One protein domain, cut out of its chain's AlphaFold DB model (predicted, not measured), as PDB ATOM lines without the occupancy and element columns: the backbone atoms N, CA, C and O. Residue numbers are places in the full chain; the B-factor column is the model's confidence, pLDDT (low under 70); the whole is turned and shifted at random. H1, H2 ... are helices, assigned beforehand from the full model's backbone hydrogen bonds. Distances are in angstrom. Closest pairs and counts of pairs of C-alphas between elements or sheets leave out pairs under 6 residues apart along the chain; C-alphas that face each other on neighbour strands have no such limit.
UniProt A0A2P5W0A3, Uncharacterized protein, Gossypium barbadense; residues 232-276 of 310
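This is residues 232 to 276 of the 310 residues of an uncharacterized protein of Gossypium barbadense (UniProt A0A2P5W0A3). Two helices meet near their ends as an L: the short H1 is the foot, a tight link turns the corner, and the long H2 runs away from it as a single arm. H2 makes the longest axis, and from residue 252 to residue 276 it sticks out with nothing packed on it. The printed part has 45 residues with two named helices, H1 and then H2, and no named strand; the class is all helix. The whole is extended, with a radius of gyration of the C-alphas of 16.7 A, and the C-alphas span 50 by 20 by 10 A.

H1 holds residues 232 to 243, from C-alpha 232 at (-12.453, 66.143, 7.159) to C-alpha 243 at (2.701, 69.693, 12.196), 16.4 A from first to last C-alpha. Residues 244 to 247 form the link. H2 holds residues 248 to 276 and measures 41.9 A; its C-alpha 248 is at (3.873, 61.487, 5.924) and its C-alpha 276 at (3.978, 21.098, 17.106). Along H2 the y coordinate falls while x changes little between these two C-alphas.

H1 and H2 are close but not clearly touching, with 1 pair of C-alphas within 8 A. Their closest C-alphas are those of Met 241 and Leu 248, 5.8 A apart. Their lines are about perpendicular, at 74 degrees. Their centres are 27.2 A apart. In H1 and H2 every O i to N i+4 pair is within hydrogen-bond range.

The two C-alphas farthest apart are those of Ile 242 and Thr 276, at 49.8 A. The link from H1 to H2 is tight, and residues 242 to 247 stand free. The printed part has no cut. The mean pLDDT of the printed part is 85.5, and residue 232 alone is under 70.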
ATOM      1  N   LEU A 232     -12.960  65.681   5.859       68.06
ATOM      2  CA  LEU A 232     -12.453  66.143   7.159       68.06
ATOM      3  C   LEU A 232     -11.179  65.391   7.588       68.06
ATOM      4  O   LEU A 232     -10.279  65.969   8.189       68.06
ATOM      5  N   ASN A 233     -11.091  64.105   7.258       72.44
ATOM      6  CA  ASN A 233      -9.955  63.239   7.537       72.44
ATOM      7  C   ASN A 233      -8.767  63.618   6.653       72.44
ATOM      8  O   ASN A 233      -7.645  63.640   7.144       72.44
ATOM      9  N   LEU A 234      -9.002  63.964   5.383       76.50
ATOM     10  CA  LEU A 234      -7.964  64.462   4.480       76.50
ATOM     11  C   LEU A 234      -7.436  65.826   4.934       76.50
ATOM     12  O   LEU A 234      -6.228  66.044   4.895       76.50
ATOM     13  N   GLU A 235      -8.302  66.722   5.409       81.00
ATOM     14  CA  GLU A 235      -7.871  68.018   5.944       81.00
ATOM     15  C   GLU A 235      -7.092  67.850   7.260       81.00
ATOM     16  O   GLU A 235      -5.983  68.362   7.394       81.00
ATOM     17  N   THR A 236      -7.579  66.999   8.171       82.50
ATOM     18  CA  THR A 236      -6.859  66.636   9.408       82.50
ATOM     19  C   THR A 236      -5.512  65.971   9.094       82.50
ATOM     20  O   THR A 236      -4.513  66.206   9.772       82.50
ATOM     21  N   GLN A 237      -5.448  65.152   8.039       75.12
ATOM     22  CA  GLN A 237      -4.220  64.508   7.583       75.12
ATOM     23  C   GLN A 237      -3.221  65.525   7.014       75.12
ATOM     24  O   GLN A 237      -2.025  65.398   7.282       75.12
ATOM     25  N   LYS A 238      -3.680  66.548   6.276       83.50
ATOM     26  CA  LYS A 238      -2.823  67.657   5.823       83.50
ATOM     27  C   LYS A 238      -2.278  68.461   7.002       83.50
ATOM     28  O   LYS A 238      -1.082  68.739   7.028       83.50
ATOM     29  N   GLU A 239      -3.113  68.794   7.986       88.25
ATOM     30  CA  GLU A 239      -2.682  69.520   9.188       88.25
ATOM     31  C   GLU A 239      -1.648  68.725   9.994       88.25
ATOM     32  O   GLU A 239      -0.606  69.263  10.368       88.25
ATOM     33  N   LEU A 240      -1.881  67.424  10.195       82.25
ATOM     34  CA  LEU A 240      -0.913  66.528  10.834       82.25
ATOM     35  C   LEU A 240       0.402  66.454  10.055       82.25
ATOM     36  O   LEU A 240       1.473  66.456  10.657       82.25
ATOM     37  N   MET A 241       0.341  66.425   8.723       76.12
ATOM     38  CA  MET A 241       1.533  66.404   7.879       76.12
ATOM     39  C   MET A 241       2.353  67.696   8.008       76.12
ATOM     40  O   MET A 241       3.578  67.631   8.068       76.12
ATOM     41  N   ILE A 242       1.693  68.854   8.116       85.50
ATOM     42  CA  ILE A 242       2.358  70.141   8.375       85.50
ATOM     43  C   ILE A 242       2.979  70.159   9.781       85.50
ATOM     44  O   ILE A 242       4.134  70.553   9.938       85.50
ATOM     45  N   LEU A 243       2.247  69.695  10.799       84.88
ATOM     46  CA  LEU A 243       2.701  69.693  12.196       84.88
ATOM     47  C   LEU A 243       3.861  68.726  12.459       84.88
ATOM     48  O   LEU A 243       4.726  69.020  13.282       84.88
ATOM     49  N   CYS A 244       3.902  67.581  11.776       79.38
ATOM     50  CA  CYS A 244       4.958  66.588  11.962       79.38
ATOM     51  C   CYS A 244       6.274  66.941  11.250       79.38
ATOM     52  O   CYS A 244       7.260  66.239  11.467       79.38
ATOM     53  N   GLY A 245       6.319  67.995  10.423       79.75
ATOM     54  CA  GLY A 245       7.558  68.497   9.809       79.75
ATOM     55  C   GLY A 245       8.328  67.472   8.963       79.75
ATOM     56  O   GLY A 245       9.504  67.676   8.672       79.75
ATOM     57  N   GLY A 246       7.685  66.368   8.583       73.31
ATOM     58  CA  GLY A 246       8.282  65.239   7.880       73.31
ATOM     59  C   GLY A 246       7.329  64.681   6.831       73.31
ATOM     60  O   GLY A 246       6.117  64.901   6.891       73.31
ATOM     61  N   SER A 247       7.873  63.960   5.849       75.50
ATOM     62  CA  SER A 247       7.051  63.340   4.813       75.50
ATOM     63  C   SER A 247       6.167  62.265   5.461       75.50
ATOM     64  O   SER A 247       6.641  61.260   5.996       75.50
ATOM     65  N   LEU A 248       4.846  62.474   5.437       72.31
ATOM     66  CA  LEU A 248       3.873  61.487   5.924       72.31
ATOM     67  C   LEU A 248       4.035  60.145   5.194       72.31
ATOM     68  O   LEU A 248       3.697  59.099   5.740       72.31
ATOM     69  N   SER A 249       4.594  60.178   3.981       78.56
ATOM     70  CA  SER A 249       4.951  59.005   3.189       78.56
ATOM     71  C   SER A 249       5.899  58.071   3.942       78.56
ATOM     72  O   SER A 249       5.642  56.870   3.994       78.56
ATOM     73  N   ASP A 250       6.930  58.599   4.604       79.75
ATOM     74  CA  ASP A 250       7.896  57.772   5.338       79.75
ATOM     75  C   ASP A 250       7.253  57.128   6.567       79.75
ATOM     76  O   ASP A 250       7.469  55.950   6.857       79.75
ATOM     77  N   HIS A 251       6.375  57.869   7.248       78.31
ATOM     78  CA  HIS A 251       5.633  57.348   8.393       78.31
ATOM     79  C   HIS A 251       4.598  56.290   7.978       78.31
ATOM     80  O   HIS A 251       4.502  55.232   8.597       78.31
ATOM     81  N   ILE A 252       3.862  56.524   6.887       81.38
ATOM     82  CA  ILE A 252       2.916  55.557   6.315       81.38
ATOM     83  C   ILE A 252       3.653  54.288   5.886       81.38
ATOM     84  O   ILE A 252       3.187  53.181   6.170       81.38
ATOM     85  N   GLN A 253       4.816  54.425   5.249       84.06
ATOM     86  CA  GLN A 253       5.628  53.294   4.821       84.06
ATOM     87  C   GLN A 253       6.184  52.513   6.019       84.06
ATOM     88  O   GLN A 253       6.151  51.278   6.015       84.06
ATOM     89  N   ALA A 254       6.605  53.199   7.083       84.12
ATOM     90  CA  ALA A 254       7.022  52.570   8.334       84.12
ATOM     91  C   ALA A 254       5.870  51.789   8.991       84.12
ATOM     92  O   ALA A 254       6.027  50.612   9.318       84.12
ATOM     93  N   VAL A 255       4.679  52.388   9.104       83.50
ATOM     94  CA  VAL A 255       3.484  51.729   9.659       83.50
ATOM     95  C   VAL A 255       3.063  50.524   8.816       83.50
ATOM     96  O   VAL A 255       2.702  49.477   9.363       83.50
ATOM     97  N   LYS A 256       3.122  50.631   7.483       89.56
ATOM     98  CA  LYS A 256       2.844  49.513   6.572       89.56
ATOM     99  C   LYS A 256       3.838  48.373   6.789       89.56
ATOM    100  O   LYS A 256       3.419  47.234   6.974       89.56
ATOM    101  N   THR A 257       5.125  48.697   6.897       92.31
ATOM    102  CA  THR A 257       6.194  47.725   7.169       92.31
ATOM    103  C   THR A 257       5.990  47.009   8.507       92.31
ATOM    104  O   THR A 257       6.125  45.790   8.577       92.31
ATOM    105  N   ILE A 258       5.612  47.729   9.571       90.06
ATOM    106  CA  ILE A 258       5.310  47.135  10.887       90.06
ATOM    107  C   ILE A 258       4.108  46.189  10.795       90.06
ATOM    108  O   ILE A 258       4.160  45.068  11.301       90.06
ATOM    109  N   ARG A 259       3.035  46.610  10.116       89.50
ATOM    110  CA  ARG A 259       1.831  45.793   9.911       89.50
ATOM    111  C   ARG A 259       2.139  44.511   9.142       89.50
ATOM    112  O   ARG A 259       1.648  43.447   9.507       89.50
ATOM    113  N   ASP A 260       2.942  44.610   8.089       90.19
ATOM    114  CA  ASP A 260       3.331  43.469   7.260       90.19
ATOM    115  C   ASP A 260       4.218  42.496   8.042       90.19
ATOM    116  O   ASP A 260       3.944  41.297   8.041       90.19
ATOM    117  N   ARG A 261       5.176  43.005   8.827       92.62
ATOM    118  CA  ARG A 261       5.968  42.187   9.763       92.62
ATOM    119  C   ARG A 261       5.099  41.485  10.807       92.62
ATOM    120  O   ARG A 261       5.323  40.312  11.081       92.62
ATOM    121  N   GLY A 262       4.094  42.166  11.360       92.31
ATOM    122  CA  GLY A 262       3.154  41.566  12.312       92.31
ATOM    123  C   GLY A 262       2.319  40.440  11.693       92.31
ATOM    124  O   GLY A 262       2.149  39.385  12.303       92.31
ATOM    125  N   ARG A 263       1.845  40.626  10.453       90.00
ATOM    126  CA  ARG A 263       1.122  39.583   9.702       90.00
ATOM    127  C   ARG A 263       2.004  38.376   9.399       90.00
ATOM    128  O   ARG A 263       1.537  37.246   9.525       90.00
ATOM    129  N   GLU A 264       3.260  38.612   9.041       96.38
ATOM    130  CA  GLU A 264       4.210  37.537   8.764       96.38
ATOM    131  C   GLU A 264       4.585  36.764  10.032       96.38
ATOM    132  O   GLU A 264       4.527  35.536  10.053       96.38
ATOM    133  N   ALA A 265       4.846  37.463  11.139       93.94
ATOM    134  CA  ALA A 265       5.087  36.832  12.435       93.94
ATOM    135  C   ALA A 265       3.898  35.963  12.884       93.94
ATOM    136  O   ALA A 265       4.096  34.846  13.366       93.94
ATOM    137  N   ALA A 266       2.661  36.428  12.673       92.19
ATOM    138  CA  ALA A 266       1.460  35.647  12.964       92.19
ATOM    139  C   ALA A 266       1.359  34.385  12.089       92.19
ATOM    140  O   ALA A 266       1.011  33.317  12.591       92.19
ATOM    141  N   ARG A 267       1.711  34.477  10.798       95.75
ATOM    142  CA  ARG A 267       1.794  33.314   9.898       95.75
ATOM    143  C   ARG A 267       2.814  32.286  10.380       95.75
ATOM    144  O   ARG A 267       2.483  31.106  10.468       95.75
ATOM    145  N   ILE A 268       4.016  32.735  10.735       96.31
ATOM    146  CA  ILE A 268       5.085  31.871  11.250       96.31
ATOM    147  C   ILE A 268       4.640  31.183  12.548       96.31
ATOM    148  O   ILE A 268       4.827  29.976  12.702       96.31
ATOM    149  N   ALA A 269       3.999  31.915  13.464       95.19
ATOM    150  CA  ALA A 269       3.485  31.357  14.713       95.19
ATOM    151  C   ALA A 269       2.405  30.286  14.471       95.19
ATOM    152  O   ALA A 269       2.468  29.208  15.063       95.19
ATOM    153  N   LEU A 270       1.454  30.544  13.566       93.12
ATOM    154  CA  LEU A 270       0.426  29.574  13.178       93.12
ATOM    155  C   LEU A 270       1.036  28.311  12.560       93.12
ATOM    156  O   LEU A 270       0.639  27.201  12.917       93.12
ATOM    157  N   GLN A 271       2.030  28.462  11.682       94.00
ATOM    158  CA  GLN A 271       2.725  27.321  11.087       94.00
ATOM    159  C   GLN A 271       3.484  26.510  12.143       94.00
ATOM    160  O   GLN A 271       3.442  25.280  12.128       94.00
ATOM    161  N   LYS A 272       4.136  27.181  13.100       95.50
ATOM    162  CA  LYS A 272       4.829  26.513  14.206       95.50
ATOM    163  C   LYS A 272       3.857  25.708  15.068       95.50
ATOM    164  O   LYS A 272       4.144  24.549  15.344       95.50
ATOM    165  N   MET A 273       2.703  26.281  15.422       91.62
ATOM    166  CA  MET A 273       1.657  25.577  16.176       91.62
ATOM    167  C   MET A 273       1.135  24.348  15.427       91.62
ATOM    168  O   MET A 273       0.945  23.295  16.032       91.62
ATOM    169  N   ARG A 274       0.958  24.460  14.105       89.81
ATOM    170  CA  ARG A 274       0.554  23.336  13.253       89.81
ATOM    171  C   ARG A 274       1.568  22.192  13.300       89.81
ATOM    172  O   ARG A 274       1.170  21.046  13.459       89.81
ATOM    173  N   ASN A 275       2.860  22.510  13.214       89.81
ATOM    174  CA  ASN A 275       3.932  21.514  13.257       89.81
ATOM    175  C   ASN A 275       4.063  20.866  14.649       89.81
ATOM    176  O   ASN A 275       4.301  19.669  14.747       89.81
ATOM    177  N   THR A 276       3.889  21.631  15.733       90.94
ATOM    178  CA  THR A 276       3.978  21.098  17.106       90.94
ATOM    179  C   THR A 276       2.772  20.265  17.517       90.94
ATOM    180  O   THR A 276       2.895  19.421  18.395       90.94
TER     181      THR A 276